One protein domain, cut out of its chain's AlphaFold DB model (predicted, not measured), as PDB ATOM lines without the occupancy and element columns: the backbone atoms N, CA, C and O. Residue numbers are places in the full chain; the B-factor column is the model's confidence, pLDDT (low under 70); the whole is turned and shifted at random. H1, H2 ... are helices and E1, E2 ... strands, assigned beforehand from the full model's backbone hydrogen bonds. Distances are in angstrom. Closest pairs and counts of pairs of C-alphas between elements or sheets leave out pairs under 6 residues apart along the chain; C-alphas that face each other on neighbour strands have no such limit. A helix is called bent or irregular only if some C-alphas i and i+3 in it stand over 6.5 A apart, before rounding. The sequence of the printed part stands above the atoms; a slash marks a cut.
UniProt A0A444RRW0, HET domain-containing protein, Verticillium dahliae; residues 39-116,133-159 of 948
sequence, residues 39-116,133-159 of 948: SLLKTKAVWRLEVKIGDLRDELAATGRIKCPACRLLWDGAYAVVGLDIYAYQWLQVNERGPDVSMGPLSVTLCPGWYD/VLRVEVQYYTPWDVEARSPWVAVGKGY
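AT A GLANCE: This is residues 39 to 116 and 133 to 159 of the 948 residues of the protein "HET domain-containing protein" of Verticillium dahliae (UniProt A0A444RRW0). One twisted antiparallel sheet of four strands, E1 to E4, forms a wall, and the long, kinked helix H3 packs slantwise over one of its faces. H2 follows directly on E1 at one edge of the sheet, only grazing the sheet with residues 53 to 55 and standing about perpendicular to H3, and in the unnamed stretch 144 to 159 the chain folds back so that residues 157 to 158 pair with residues 142 to 143 of E4. The 105 printed residues include three helices and four strands, in the order H1 E1 H2 H3 E2 E3 E4; the antiparallel sheet runs E1 E2 E3 E4. The class is mixed; the whole is compact, with a radius of gyration of the C-alphas of 13.9 A and spans of 37 by 27 by 24 A.

IN THESE COORDINATES: The sheet holds E1, residues 50 to 52, E2, residues 91 to 94, E3, residues 106 to 111, 15.9 A long, and E4, residues 136 to 143, 21.3 A long, ending at C-alpha 143 (9.926, -27.407, -39.151). H3, residues 69 to 85, is 22.6 A long; H2, residues 53 to 63, is 15.4 A. H1, residues 39 to 42, begins at C-alpha 39 (7.991, -49.222, -39.233).

HOW THE PARTS SIT: N 51 and O 92 of E1 and E2 are 2.8 A apart, N 93 and O 109 of the hairpin E2 and E3 2.8 A, and N 108 and O 138 of E3 and E4 2.8 A, each within hydrogen-bond range. H3 is on the sheet at a height of 8.7 A, over E3, E4 and, only just, E2 with 3 C-alphas; its closest C-alphas to E4 are Ala 78 and Val 138, 6.7 A. It has a kink of 65 degrees near residue 79 and is irregular, C-alphas 81 and 84 being 9.7 A apart. H2 only grazes the sheet with residues 53 to 55, and only just touches H3, with 3 pairs of C-alphas within 8 A, the closest Leu 56 and Trp 75, 7.4 A. Every O i to N i+4 pair is within hydrogen-bond range in H2, 11 of 13 in H3; H1 is too short for one. H1 is not on the sheet and is close to but not clearly touching H3.

THE WHOLE: C-alphas 116 and 133 are 17.9 A apart across the cut, residues 117 to 132. The link E2 to E3 is long. Mean pLDDT of the printed part is 74.2, with 32 residues under 70, among them 95 to 103.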
ATOM      1  N   SER A  39       6.725 -49.692 -38.660       66.12
ATOM      2  CA  SER A  39       7.991 -49.222 -39.233       66.12
ATOM      3  C   SER A  39       8.232 -47.721 -39.048       66.12
ATOM      4  O   SER A  39       9.382 -47.322 -38.901       66.12
ATOM      5  N   LEU A  40       7.186 -46.886 -38.950       70.69
ATOM      6  CA  LEU A  40       7.342 -45.436 -38.734       70.69
ATOM      7  C   LEU A  40       7.977 -45.081 -37.380       70.69
ATOM      8  O   LEU A  40       8.466 -43.965 -37.196       70.69
ATOM      9  N   LEU A  41       7.946 -46.018 -36.431       65.00
ATOM     10  CA  LEU A  41       8.318 -45.790 -35.033       65.00
ATOM     11  C   LEU A  41       9.701 -46.326 -34.689       65.00
ATOM     12  O   LEU A  41      10.338 -45.817 -33.776       65.00
ATOM     13  N   LYS A  42      10.143 -47.385 -35.376       61.53
ATOM     14  CA  LYS A  42      11.354 -48.124 -34.995       61.53
ATOM     15  C   LYS A  42      12.550 -47.855 -35.887       61.53
ATOM     16  O   LYS A  42      13.679 -48.042 -35.440       61.53
ATOM     17  N   THR A  43      12.332 -47.474 -37.141       62.72
ATOM     18  CA  THR A  43      13.407 -47.449 -38.129       62.72
ATOM     19  C   THR A  43      13.425 -46.136 -38.898       62.72
ATOM     20  O   THR A  43      12.399 -45.604 -39.310       62.72
ATOM     21  N   LYS A  44      14.637 -45.622 -39.139       61.81
ATOM     22  CA  LYS A  44      14.877 -44.515 -40.083       61.81
ATOM     23  C   LYS A  44      14.626 -44.934 -41.539       61.81
ATOM     24  O   LYS A  44      14.434 -44.079 -42.398       61.81
ATOM     25  N   ALA A  45      14.625 -46.242 -41.801       63.41
ATOM     26  CA  ALA A  45      14.315 -46.837 -43.091       63.41
ATOM     27  C   ALA A  45      12.894 -47.415 -43.088       63.41
ATOM     28  O   ALA A  45      12.536 -48.164 -42.179       63.41
ATOM     29  N   VAL A  46      12.094 -47.085 -44.099       66.69
ATOM     30  CA  VAL A  46      10.710 -47.563 -44.247       66.69
ATOM     31  C   VAL A  46      10.556 -48.117 -45.655       66.69
ATOM     32  O   VAL A  46      10.839 -47.423 -46.630       66.69
ATOM     33  N   TRP A  47      10.110 -49.367 -45.756       63.75
ATOM     34  CA  TRP A  47       9.944 -50.079 -47.019       63.75
ATOM     35  C   TRP A  47       8.530 -50.645 -47.096       63.75
ATOM     36  O   TRP A  47       8.087 -51.284 -46.141       63.75
ATOM     37  N   ARG A  48       7.841 -50.425 -48.225       62.50
ATOM     38  CA  ARG A  48       6.547 -51.055 -48.557       62.50
ATOM     39  C   ARG A  48       5.443 -50.883 -47.499       62.50
ATOM     40  O   ARG A  48       4.642 -51.787 -47.283       62.50
ATOM     41  N   LEU A  49       5.409 -49.738 -46.814       74.06
ATOM     42  CA  LEU A  49       4.321 -49.424 -45.890       74.06
ATOM     43  C   LEU A  49       3.113 -48.907 -46.676       74.06
ATOM     44  O   LEU A  49       3.175 -47.830 -47.270       74.06
ATOM     45  N   GLU A  50       2.018 -49.662 -46.627       76.25
ATOM     46  CA  GLU A  50       0.754 -49.348 -47.289       76.25
ATOM     47  C   GLU A  50      -0.394 -49.356 -46.279       76.25
ATOM     48  O   GLU A  50      -0.556 -50.292 -45.494       76.25
ATOM     49  N   VAL A  51      -1.194 -48.291 -46.287       78.88
ATOM     50  CA  VAL A  51      -2.344 -48.134 -45.395       78.88
ATOM     51  C   VAL A  51      -3.589 -47.866 -46.226       78.88
ATOM     52  O   VAL A  51      -3.685 -46.847 -46.911       78.88
ATOM     53  N   LYS A  52      -4.554 -48.785 -46.164       79.81
ATOM     54  CA  LYS A  52      -5.824 -48.664 -46.879       79.81
ATOM     55  C   LYS A  52      -6.694 -47.593 -46.226       79.81
ATOM     56  O   LYS A  52      -6.970 -47.654 -45.029       79.81
ATOM     57  N   ILE A  53      -7.151 -46.623 -47.015       80.50
ATOM     58  CA  ILE A  53      -7.973 -45.509 -46.520       80.50
ATOM     59  C   ILE A  53      -9.344 -45.999 -46.067       80.50
ATOM     60  O   ILE A  53      -9.831 -45.539 -45.036       80.50
ATOM     61  N   GLY A  54      -9.940 -46.954 -46.790       76.12
ATOM     62  CA  GLY A  54     -11.195 -47.593 -46.394       76.12
ATOM     63  C   GLY A  54     -11.148 -48.113 -44.957       76.12
ATOM     64  O   GLY A  54     -12.006 -47.755 -44.162       76.12
ATOM     65  N   ASP A  55     -10.081 -48.824 -44.584       81.25
ATOM     66  CA  ASP A  55      -9.927 -49.375 -43.234       81.25
ATOM     67  C   ASP A  55      -9.894 -48.290 -42.147       81.25
ATOM     68  O   ASP A  55     -10.469 -48.468 -41.075       81.25
ATOM     69  N   LEU A  56      -9.208 -47.170 -42.405       84.06
ATOM     70  CA  LEU A  56      -9.121 -46.055 -41.457       84.06
ATOM     71  C   LEU A  56     -10.450 -45.312 -41.335       84.06
ATOM     72  O   LEU A  56     -10.844 -44.919 -40.236       84.06
ATOM     73  N   ARG A  57     -11.150 -45.142 -42.459       82.75
ATOM     74  CA  ARG A  57     -12.470 -44.517 -42.505       82.75
ATOM     75  C   ARG A  57     -13.507 -45.362 -41.775       82.75
ATOM     76  O   ARG A  57     -14.294 -44.815 -41.008       82.75
ATOM     77  N   ASP A  58     -13.492 -46.672 -41.993       83.00
ATOM     78  CA  ASP A  58     -14.424 -47.605 -41.369       83.00
ATOM     79  C   ASP A  58     -14.153 -47.704 -39.855       83.00
ATOM     80  O   ASP A  58     -15.092 -47.695 -39.060       83.00
ATOM     81  N   GLU A  59     -12.883 -47.685 -39.424       83.56
ATOM     82  CA  GLU A  59     -12.513 -47.595 -38.000       83.56
ATOM     83  C   GLU A  59     -12.992 -46.283 -37.358       83.56
ATOM     84  O   GLU A  59     -13.559 -46.295 -36.257       83.56
ATOM     85  N   LEU A  60     -12.797 -45.154 -38.051       83.94
ATOM     86  CA  LEU A  60     -13.257 -43.839 -37.609       83.94
ATOM     87  C   LEU A  60     -14.787 -43.793 -37.494       83.94
ATOM     88  O   LEU A  60     -15.299 -43.280 -36.501       83.94
ATOM     89  N   ALA A  61     -15.510 -44.368 -38.458       84.19
ATOM     90  CA  ALA A  61     -16.970 -44.450 -38.443       84.19
ATOM     91  C   ALA A  61     -17.493 -45.364 -37.322       84.19
ATOM     92  O   ALA A  61     -18.461 -45.018 -36.648       84.19
ATOM     93  N   ALA A  62     -16.843 -46.509 -37.091       85.25
ATOM     94  CA  ALA A  62     -17.275 -47.482 -36.090       85.25
ATOM     95  C   ALA A  62     -16.964 -47.054 -34.647       85.25
ATOM     96  O   ALA A  62     -17.686 -47.426 -33.725       85.25
ATOM     97  N   THR A  63     -15.869 -46.319 -34.426       84.81
ATOM     98  CA  THR A  63     -15.365 -46.044 -33.067       84.81
ATOM     99  C   THR A  63     -15.241 -44.560 -32.723       84.81
ATOM    100  O   THR A  63     -14.860 -44.226 -31.601       84.81
ATOM    101  N   GLY A  64     -15.534 -43.663 -33.668       84.94
ATOM    102  CA  GLY A  64     -15.401 -42.212 -33.514       84.94
ATOM    103  C   GLY A  64     -13.955 -41.698 -33.522       84.94
ATOM    104  O   GLY A  64     -13.738 -40.488 -33.473       84.94
ATOM    105  N   ARG A  65     -12.948 -42.581 -33.586       82.62
ATOM    106  CA  ARG A  65     -11.521 -42.219 -33.622       82.62
ATOM    107  C   ARG A  65     -10.682 -43.273 -34.346       82.62
ATOM    108  O   ARG A  65     -11.068 -44.428 -34.412       82.62
ATOM    109  N   ILE A  66      -9.496 -42.903 -34.824       85.19
ATOM    110  CA  ILE A  66      -8.485 -43.878 -35.273       85.19
ATOM    111  C   ILE A  66      -7.575 -44.156 -34.078       85.19
ATOM    112  O   ILE A  66      -6.972 -43.222 -33.544       85.19
ATOM    113  N   LYS A  67      -7.500 -45.410 -33.618       82.19
ATOM    114  CA  LYS A  67      -6.838 -45.752 -32.344       82.19
ATOM    115  C   LYS A  67      -5.319 -45.644 -32.411       82.19
ATOM    116  O   LYS A  67      -4.690 -45.274 -31.425       82.19
ATOM    117  N   CYS A  68      -4.725 -45.997 -33.552       82.81
ATOM    118  CA  CYS A  68      -3.278 -45.935 -33.732       82.81
ATOM    119  C   CYS A  68      -2.829 -44.490 -34.026       82.81
ATOM    120  O   CYS A  68      -3.223 -43.957 -35.067       82.81
ATOM    121  N   PRO A  69      -1.955 -43.875 -33.199       80.06
ATOM    122  CA  PRO A  69      -1.509 -42.493 -33.399       80.06
ATOM    123  C   PRO A  69      -0.810 -42.256 -34.744       80.06
ATOM    124  O   PRO A  69      -1.016 -41.228 -35.377       80.06
ATOM    125  N   ALA A  70      -0.019 -43.222 -35.221       83.31
ATOM    126  CA  ALA A  70       0.655 -43.136 -36.517       83.31
ATOM    127  C   ALA A  70      -0.330 -43.231 -37.699       83.31
ATOM    128  O   ALA A  70      -0.222 -42.467 -38.654       83.31
ATOM    129  N   CYS A  71      -1.323 -44.129 -37.636       85.88
ATOM    130  CA  CYS A  71      -2.383 -44.189 -38.649       85.88
ATOM    131  C   CYS A  71      -3.242 -42.921 -38.638       85.88
ATOM    132  O   CYS A  71      -3.634 -42.444 -39.699       85.88
ATOM    133  N   ARG A  72      -3.509 -42.370 -37.447       86.88
ATOM    134  CA  ARG A  72      -4.230 -41.109 -37.281       86.88
ATOM    135  C   ARG A  72      -3.464 -39.943 -37.901       86.88
ATOM    136  O   ARG A  72      -4.068 -39.192 -38.651       86.88
ATOM    137  N   LEU A  73      -2.153 -39.844 -37.663       87.56
ATOM    138  CA  LEU A  73      -1.294 -38.838 -38.294       87.56
ATOM    139  C   LEU A  73      -1.374 -38.913 -39.824       87.56
ATOM    140  O   LEU A  73      -1.609 -37.898 -40.474       87.56
ATOM    141  N   LEU A  74      -1.195 -40.111 -40.395       87.31
ATOM    142  CA  LEU A  74      -1.261 -40.322 -41.845       87.31
ATOM    143  C   LEU A  74      -2.643 -39.982 -42.426       87.31
ATOM    144  O   LEU A  74      -2.732 -39.450 -43.528       87.31
ATOM    145  N   TRP A  75      -3.715 -40.292 -41.696       86.94
ATOM    146  CA  TRP A  75      -5.076 -39.936 -42.088       86.94
ATOM    147  C   TRP A  75      -5.299 -38.426 -42.051       86.94
ATOM    148  O   TRP A  75      -5.657 -37.840 -43.068       86.94
ATOM    149  N   ASP A  76      -5.061 -37.800 -40.897       87.81
ATOM    150  CA  ASP A  76      -5.326 -36.378 -40.678       87.81
ATOM    151  C   ASP A  76      -4.482 -35.514 -41.615       87.81
ATOM    152  O   ASP A  76      -4.995 -34.555 -42.183       87.81
ATOM    153  N   GLY A  77      -3.216 -35.874 -41.844       87.75
ATOM    154  CA  GLY A  77      -2.358 -35.143 -42.771       87.75
ATOM    155  C   GLY A  77      -2.783 -35.272 -44.228       87.75
ATOM    156  O   GLY A  77      -2.829 -34.267 -44.939       87.75
ATOM    157  N   ALA A  78      -3.135 -36.477 -44.683       82.38
ATOM    158  CA  ALA A  78      -3.644 -36.666 -46.038       82.38
ATOM    159  C   ALA A  78      -4.967 -35.913 -46.225       82.38
ATOM    160  O   ALA A  78      -5.136 -35.204 -47.214       82.38
ATOM    161  N   TYR A  79      -5.867 -36.007 -45.244       83.81
ATOM    162  CA  TYR A  79      -7.152 -35.316 -45.246       83.81
ATOM    163  C   TYR A  79      -6.998 -33.792 -45.237       83.81
ATOM    164  O   TYR A  79      -7.676 -33.109 -45.999       83.81
ATOM    165  N   ALA A  80      -6.077 -33.246 -44.439       83.94
ATOM    166  CA  ALA A  80      -5.859 -31.804 -44.346       83.94
ATOM    167  C   ALA A  80      -5.332 -31.183 -45.651       83.94
ATOM    168  O   ALA A  80      -5.598 -30.016 -45.925       83.94
ATOM    169  N   VAL A  81      -4.594 -31.953 -46.456       79.25
ATOM    170  CA  VAL A  81      -4.007 -31.479 -47.719       79.25
ATOM    171  C   VAL A  81      -4.901 -31.774 -48.929       79.25
ATOM    172  O   VAL A  81      -4.977 -30.951 -49.837       79.25
ATOM    173  N   VAL A  82      -5.566 -32.934 -48.962       74.50
ATOM    174  CA  VAL A  82      -6.345 -33.406 -50.127       74.50
ATOM    175  C   VAL A  82      -7.853 -33.149 -49.977       74.50
ATOM    176  O   VAL A  82      -8.558 -33.038 -50.976       74.50
ATOM    177  N   GLY A  83      -8.367 -33.003 -48.754       72.00
ATOM    178  CA  GLY A  83      -9.780 -32.732 -48.486       72.00
ATOM    179  C   GLY A  83     -10.710 -33.942 -48.667       72.00
ATOM    180  O   GLY A  83     -10.308 -35.096 -48.515       72.00
ATOM    181  N   LEU A  84     -11.988 -33.672 -48.968       53.53
ATOM    182  CA  LEU A  84     -13.064 -34.675 -49.099       53.53
ATOM    183  C   LEU A  84     -12.945 -35.579 -50.343       53.53
ATOM    184  O   LEU A  84     -13.698 -36.544 -50.456       53.53
ATOM    185  N   ASP A  85     -11.996 -35.308 -51.240       54.41
ATOM    186  CA  ASP A  85     -11.779 -36.053 -52.490       54.41
ATOM    187  C   ASP A  85     -10.994 -37.368 -52.297       54.41
ATOM    188  O   ASP A  85     -10.597 -38.027 -53.262       54.41
ATOM    189  N   ILE A  86     -10.765 -37.781 -51.046       58.31
ATOM    190  CA  ILE A  86     -10.139 -39.063 -50.723       58.31
ATOM    191  C   ILE A  86     -11.187 -40.184 -50.821       58.31
ATOM    192  O   ILE A  86     -12.098 -40.303 -49.998       58.31
ATOM    193  N   TYR A  87     -11.042 -41.055 -51.818       62.09
ATOM    194  CA  TYR A  87     -11.957 -42.170 -52.040       62.09
ATOM    195  C   TYR A  87     -11.607 -43.396 -51.188       62.09
ATOM    196  O   TYR A  87     -10.444 -43.732 -50.978       62.09
ATOM    197  N   ALA A  88     -12.634 -44.150 -50.782       56.16
ATOM    198  CA  ALA A  88     -12.521 -45.348 -49.937       56.16
ATOM    199  C   ALA A  88     -11.524 -46.407 -50.437       56.16
ATOM    200  O   ALA A  88     -10.956 -47.160 -49.647       56.16
ATOM    201  N   TYR A  89     -11.358 -46.499 -51.756       60.09
ATOM    202  CA  TYR A  89     -10.533 -47.507 -52.409       60.09
ATOM    203  C   TYR A  89      -9.051 -47.113 -52.496       60.09
ATOM    204  O   TYR A  89      -8.247 -47.919 -52.943       60.09
ATOM    205  N   GLN A  90      -8.662 -45.905 -52.085       70.00
ATOM    206  CA  GLN A  90      -7.277 -45.438 -52.180       70.00
ATOM    207  C   GLN A  90      -6.372 -45.991 -51.066       70.00
ATOM    208  O   GLN A  90      -6.827 -46.423 -50.001       70.00
ATOM    209  N   TRP A  91      -5.063 -45.939 -51.313       74.19
ATOM    210  CA  TRP A  91      -4.022 -46.348 -50.370       74.19
ATOM    211  C   TRP A  91      -3.056 -45.201 -50.104       74.19
ATOM    212  O   TRP A  91      -2.669 -44.480 -51.025       74.19
ATOM    213  N   LEU A  92      -2.632 -45.070 -48.852       77.50
ATOM    214  CA  LEU A  92      -1.472 -44.276 -48.475       77.50
ATOM    215  C   LEU A  92      -0.243 -45.178 -48.537       77.50
ATOM    216  O   LEU A  92      -0.095 -46.090 -47.725       77.50
ATOM    217  N   GLN A  93       0.625 -44.921 -49.507       76.81
ATOM    218  CA  GLN A  93       1.866 -45.653 -49.710       76.81
ATOM    219  C   GLN A  93       3.040 -44.772 -49.289       76.81
ATOM    220  O   GLN A  93       3.289 -43.725 -49.885       76.81
ATOM    221  N   VAL A  94       3.776 -45.178 -48.259       74.44
ATOM    222  CA  VAL A  94       5.002 -44.472 -47.876       74.44
ATOM    223  C   VAL A  94       6.093 -44.803 -48.885       74.44
ATOM    224  O   VAL A  94       6.399 -45.975 -49.115       74.44
ATOM    225  N   ASN A  95       6.680 -43.768 -49.484       68.50
ATOM    226  CA  ASN A  95       7.722 -43.938 -50.491       68.50
ATOM    227  C   ASN A  95       8.979 -44.533 -49.844       68.50
ATOM    228  O   ASN A  95       9.381 -44.099 -48.762       68.50
ATOM    229  N   GLU A  96       9.592 -45.521 -50.508       63.19
ATOM    230  CA  GLU A  96      10.764 -46.238 -49.999       63.19
ATOM    231  C   GLU A  96      11.842 -45.270 -49.482       63.19
ATOM    232  O   GLU A  96      12.235 -44.307 -50.155       63.19
ATOM    233  N   ARG A  97      12.305 -45.516 -48.251       64.19
ATOM    234  CA  ARG A  97      13.298 -44.689 -47.562       64.19
ATOM    235  C   ARG A  97      14.464 -45.556 -47.105       64.19
ATOM    236  O   ARG A  97      14.305 -46.392 -46.217       64.19
ATOM    237  N   GLY A  98      15.636 -45.324 -47.696       55.72
ATOM    238  CA  GLY A  98      16.893 -45.957 -47.293       55.72
ATOM    239  C   GLY A  98      17.488 -45.370 -46.000       55.72
ATOM    240  O   GLY A  98      17.098 -44.275 -45.586       55.72
ATOM    241  N   PRO A  99      18.450 -46.063 -45.365       51.69
ATOM    242  CA  PRO A  99      19.072 -45.636 -44.104       51.69
ATOM    243  C   PRO A  99      19.803 -44.280 -44.193       51.69
ATOM    244  O   PRO A  99      19.766 -43.506 -43.234       51.69
ATOM    245  N   ASP A 100      20.358 -43.931 -45.359       48.97
ATOM    246  CA  ASP A 100      21.093 -42.673 -45.602       48.97
ATOM    247  C   ASP A 100      20.183 -41.449 -45.838       48.97
ATOM    248  O   ASP A 100      20.634 -40.306 -45.891       48.97
ATOM    249  N   VAL A 101      18.866 -41.657 -45.948       53.62
ATOM    250  CA  VAL A 101      17.861 -40.616 -46.251       53.62
ATOM    251  C   VAL A 101      17.344 -39.941 -44.964       53.62
ATOM    252  O   VAL A 101      16.371 -39.189 -44.970       53.62
ATOM    253  N   SER A 102      17.971 -40.209 -43.818       50.16
ATOM    254  CA  SER A 102      17.389 -40.126 -42.468       50.16
ATOM    255  C   SER A 102      17.046 -38.739 -41.890       50.16
ATOM    256  O   SER A 102      16.565 -38.681 -40.763       50.16
ATOM    257  N   MET A 103      17.217 -37.637 -42.634       62.91
ATOM    258  CA  MET A 103      17.044 -36.273 -42.089       62.91
ATOM    259  C   MET A 103      15.916 -35.431 -42.715       62.91
ATOM    260  O   MET A 103      15.546 -34.417 -42.135       62.91
ATOM    261  N   GLY A 104      15.352 -35.830 -43.864       75.88
ATOM    262  CA  GLY A 104      14.326 -35.051 -44.585       75.88
ATOM    263  C   GLY A 104      12.859 -35.416 -44.272       75.88
ATOM    264  O   GLY A 104      12.619 -36.370 -43.518       75.88
ATOM    265  N   PRO A 105      11.886 -34.708 -44.884       83.62
ATOM    266  CA  PRO A 105      10.451 -34.985 -44.762       83.62
ATOM    267  C   PRO A 105      10.085 -36.425 -45.145       83.62
ATOM    268  O   PRO A 105      10.693 -37.007 -46.045       83.62
ATOM    269  N   LEU A 106       9.071 -36.996 -44.495       83.25
ATOM    270  CA  LEU A 106       8.480 -38.280 -44.875       83.25
ATOM    271  C   LEU A 106       7.517 -38.075 -46.045       83.25
ATOM    272  O   LEU A 106       6.524 -37.368 -45.894       83.25
ATOM    273  N   SER A 107       7.780 -38.719 -47.179       81.75
ATOM    274  CA  SER A 107       6.905 -38.635 -48.353       81.75
ATOM    275  C   SER A 107       5.926 -39.810 -48.410       81.75
ATOM    276  O   SER A 107       6.325 -40.975 -48.312       81.75
ATOM    277  N   VAL A 108       4.645 -39.498 -48.586       80.88
ATOM    278  CA  VAL A 108       3.532 -40.449 -48.646       80.88
ATOM    279  C   VAL A 108       2.727 -40.172 -49.903       80.88
ATOM    280  O   VAL A 108       2.301 -39.047 -50.150       80.88
ATOM    281  N   THR A 109       2.508 -41.203 -50.698       78.88
ATOM    282  CA  THR A 109       1.770 -41.122 -51.949       78.88
ATOM    283  C   THR A 109       0.353 -41.639 -51.761       78.88
ATOM    284  O   THR A 109       0.152 -42.747 -51.270       78.88
ATOM    285  N   LEU A 110      -0.628 -40.851 -52.193       76.69
ATOM    286  CA  LEU A 110      -2.012 -41.279 -52.325       76.69
ATOM    287  C   LEU A 110      -2.185 -41.992 -53.673       76.69
ATOM    288  O   LEU A 110      -2.160 -41.360 -54.733       76.69
ATOM    289  N   CYS A 111      -2.328 -43.315 -53.633       70.25
ATOM    290  CA  CYS A 111      -2.470 -44.158 -54.818       70.25
ATOM    291  C   CYS A 111      -3.946 -44.539 -55.052       70.25
ATOM    292  O   CYS A 111      -4.642 -44.892 -54.093       70.25
ATOM    293  N   PRO A 112      -4.442 -44.518 -56.308       63.75
ATOM    294  CA  PRO A 112      -5.714 -45.149 -56.646       63.75
ATOM    295  C   PRO A 112      -5.670 -46.639 -56.302       63.75
ATOM    296  O   PRO A 112      -4.657 -47.299 -56.523       63.75
ATOM    297  N   GLY A 113      -6.765 -47.155 -55.750       54.84
ATOM    298  CA  GLY A 113      -6.919 -48.570 -55.430       54.84
ATOM    299  C   GLY A 113      -6.753 -49.457 -56.645       54.84
ATOM    300  O   GLY A 113      -7.639 -49.517 -57.488       54.84
ATOM    301  N   TRP A 114      -5.640 -50.171 -56.697       48.19
ATOM    302  CA  TRP A 114      -5.528 -51.429 -57.417       48.19
ATOM    303  C   TRP A 114      -5.658 -52.529 -56.365       48.19
ATOM    304  O   TRP A 114      -5.151 -52.346 -55.263       48.19
ATOM    305  N   TYR A 115      -6.306 -53.641 -56.712       40.75
ATOM    306  CA  TYR A 115      -6.501 -54.856 -55.905       40.75
ATOM    307  C   TYR A 115      -7.770 -54.940 -55.044       40.75
ATOM    308  O   TYR A 115      -7.840 -54.439 -53.922       40.75
ATOM    309  N   ASP A 116      -8.726 -55.732 -55.533       39.22
ATOM    310  CA  ASP A 116      -9.704 -56.469 -54.723       39.22
ATOM    311  C   ASP A 116      -9.308 -57.952 -54.523       39.22
ATOM    312  O   ASP A 116     -10.082 -58.740 -53.989       39.22
ATOM    313  N   VAL A 133      -8.175 -39.228 -61.840       45.25
ATOM    314  CA  VAL A 133      -7.652 -39.620 -60.521       45.25
ATOM    315  C   VAL A 133      -6.174 -39.230 -60.465       45.25
ATOM    316  O   VAL A 133      -5.328 -39.880 -61.073       45.25
ATOM    317  N   LEU A 134      -5.876 -38.108 -59.808       51.38
ATOM    318  CA  LEU A 134      -4.523 -37.565 -59.674       51.38
ATOM    319  C   LEU A 134      -3.769 -38.298 -58.559       51.38
ATOM    320  O   LEU A 134      -4.266 -38.416 -57.440       51.38
ATOM    321  N   ARG A 135      -2.546 -38.757 -58.847       65.69
ATOM    322  CA  ARG A 135      -1.602 -39.205 -57.816       65.69
ATOM    323  C   ARG A 135      -1.138 -37.969 -57.043       65.69
ATOM    324  O   ARG A 135      -0.525 -37.079 -57.632       65.69
ATOM    325  N   VAL A 136      -1.443 -37.900 -55.748       73.62
ATOM    326  CA  VAL A 136      -1.024 -36.784 -54.884       73.62
ATOM    327  C   VAL A 136       0.061 -37.271 -53.944       73.62
ATOM    328  O   VAL A 136      -0.083 -38.311 -53.304       73.62
ATOM    329  N   GLU A 137       1.159 -36.529 -53.860       79.31
ATOM    330  CA  GLU A 137       2.232 -36.824 -52.922       79.31
ATOM    331  C   GLU A 137       2.245 -35.788 -51.803       79.31
ATOM    332  O   GLU A 137       2.247 -34.581 -52.045       79.31
ATOM    333  N   VAL A 138       2.245 -36.280 -50.572       84.31
ATOM    334  CA  VAL A 138       2.121 -35.504 -49.343       84.31
ATOM    335  C   VAL A 138       3.391 -35.688 -48.521       84.31
ATOM    336  O   VAL A 138       3.910 -36.797 -48.405       84.31
ATOM    337  N   GLN A 139       3.908 -34.603 -47.951       87.81
ATOM    338  CA  GLN A 139       5.102 -34.623 -47.110       87.81
ATOM    339  C   GLN A 139       4.773 -34.261 -45.670       87.81
ATOM    340  O   GLN A 139       4.165 -33.222 -45.425       87.81
ATOM    341  N   TYR A 140       5.258 -35.078 -44.738       89.56
ATOM    342  CA  TYR A 140       5.167 -34.872 -43.294       89.56
ATOM    343  C   TYR A 140       6.540 -34.485 -42.762       89.56
ATOM    344  O   TYR A 140       7.533 -35.163 -43.045       89.56
ATOM    345  N   TYR A 141       6.620 -33.406 -41.995       89.31
ATOM    346  CA  TYR A 141       7.886 -32.892 -41.492       89.31
ATOM    347  C   TYR A 141       7.703 -32.119 -40.195       89.31
ATOM    348  O   TYR A 141       6.644 -31.561 -39.916       89.31
ATOM    349  N   THR A 142       8.775 -32.057 -39.417       88.31
ATOM    350  CA  THR A 142       8.915 -31.046 -38.372       88.31
ATOM    351  C   THR A 142       9.646 -29.838 -38.967       88.31
ATOM    352  O   THR A 142      10.632 -30.052 -39.687       88.31
ATOM    353  N   PRO A 143       9.213 -28.595 -38.694       86.69
ATOM    354  CA  PRO A 143       9.926 -27.407 -39.151       86.69
ATOM    355  C   PRO A 143      11.407 -27.439 -38.759       86.69
ATOM    356  O   PRO A 143      11.792 -28.000 -37.722       86.69
ATOM    357  N   TRP A 144      12.244 -26.928 -39.659       81.94
ATOM    358  CA  TRP A 144      13.702 -26.977 -39.553       81.94
ATOM    359  C   TRP A 144      14.241 -26.155 -38.371       81.94
ATOM    360  O   TRP A 144      15.247 -26.543 -37.787       81.94
ATOM    361  N   ASP A 145      13.543 -25.079 -38.025       80.75
ATOM    362  CA  ASP A 145      13.825 -24.089 -36.981       80.75
ATOM    363  C   ASP A 145      13.336 -24.510 -35.588       80.75
ATOM    364  O   ASP A 145      13.760 -23.962 -34.574       80.75
ATOM    365  N   VAL A 146      12.469 -25.518 -35.508       83.81
ATOM    366  CA  VAL A 146      12.034 -26.105 -34.236       83.81
ATOM    367  C   VAL A 146      13.116 -27.062 -33.731       83.81
ATOM    368  O   VAL A 146      13.563 -27.918 -34.481       83.81
ATOM    369  N   GLU A 147      13.528 -27.021 -32.465       81.69
ATOM    370  CA  GLU A 147      14.536 -27.977 -31.959       81.69
ATOM    371  C   GLU A 147      13.963 -29.388 -31.747       81.69
ATOM    372  O   GLU A 147      14.610 -30.396 -32.052       81.69
ATOM    373  N   ALA A 148      12.711 -29.471 -31.286       79.38
ATOM    374  CA  ALA A 148      12.031 -30.731 -31.014       79.38
ATOM    375  C   ALA A 148      11.958 -31.634 -32.262       79.38
ATOM    376  O   ALA A 148      11.793 -31.176 -33.401       79.38
ATOM    377  N   ARG A 149      12.073 -32.948 -32.051       79.56
ATOM    378  CA  ARG A 149      11.903 -33.966 -33.097       79.56
ATOM    379  C   ARG A 149      10.529 -34.611 -32.987       79.56
ATOM    380  O   ARG A 149       9.992 -34.759 -31.894       79.56
ATOM    381  N   SER A 150      10.004 -35.045 -34.127       82.62
ATOM    382  CA  SER A 150       8.818 -35.893 -34.170       82.62
ATOM    383  C   SER A 150       9.033 -37.182 -33.357       82.62
ATOM    384  O   SER A 150      10.112 -37.780 -33.446       82.62
ATOM    385  N   PRO A 151       8.013 -37.673 -32.626       80.19
ATOM    386  CA  PRO A 151       8.075 -38.972 -31.958       80.19
ATOM    387  C   PRO A 151       8.106 -40.140 -32.958       80.19
ATOM    388  O   PRO A 151       8.506 -41.250 -32.609       80.19
ATOM    389  N   TRP A 152       7.716 -39.904 -34.214       83.00
ATOM    390  CA  TRP A 152       7.914 -40.846 -35.313       83.00
ATOM    391  C   TRP A 152       9.266 -40.588 -35.962       83.00
ATOM    392  O   TRP A 152       9.427 -39.605 -36.684       83.00
ATOM    393  N   VAL A 153      10.219 -41.499 -35.743       76.56
ATOM    394  CA  VAL A 153      11.607 -41.418 -36.243       76.56
ATOM    395  C   VAL A 153      11.668 -41.263 -37.765       76.56
ATOM    396  O   VAL A 153      12.588 -40.645 -38.300       76.56
ATOM    397  N   ALA A 154      10.672 -41.801 -38.471       77.56
ATOM    398  CA  ALA A 154      10.554 -41.664 -39.913       77.56
ATOM    399  C   ALA A 154      10.095 -40.266 -40.373       77.56
ATOM    400  O   ALA A 154      10.140 -40.009 -41.566       77.56
ATOM    401  N   VAL A 155       9.661 -39.354 -39.500       84.00
ATOM    402  CA  VAL A 155       9.307 -37.968 -39.859       84.00
ATOM    403  C   VAL A 155      10.488 -37.059 -39.513       84.00
ATOM    404  O   VAL A 155      10.771 -36.809 -38.345       84.00
ATOM    405  N   GLY A 156      11.211 -36.603 -40.540       82.62
ATOM    406  CA  GLY A 156      12.399 -35.760 -40.378       82.62
ATOM    407  C   GLY A 156      12.107 -34.259 -40.444       82.62
ATOM    408  O   GLY A 156      10.959 -33.821 -40.344       82.62
ATOM    409  N   LYS A 157      13.167 -33.466 -40.627       84.19
ATOM    410  CA  LYS A 157      13.092 -32.003 -40.726       84.19
ATOM    411  C   LYS A 157      12.717 -31.540 -42.133       84.19
ATOM    412  O   LYS A 157      13.054 -32.205 -43.113       84.19
ATOM    413  N   GLY A 158      12.064 -30.384 -42.241       83.44
ATOM    414  CA  GLY A 158      11.740 -29.749 -43.522       83.44
ATOM    415  C   GLY A 158      11.537 -28.236 -43.420       83.44
ATOM    416  O   GLY A 158      11.186 -27.720 -42.366       83.44
ATOM    417  N   TYR A 159      11.739 -27.534 -44.536       83.94
ATOM    418  CA  TYR A 159      11.486 -26.095 -44.670       83.94
ATOM    419  C   TYR A 159      10.064 -25.833 -45.143       83.94
ATOM    420  O   TYR A 159       9.593 -26.563 -46.012       83.94
TER     421      TYR A 159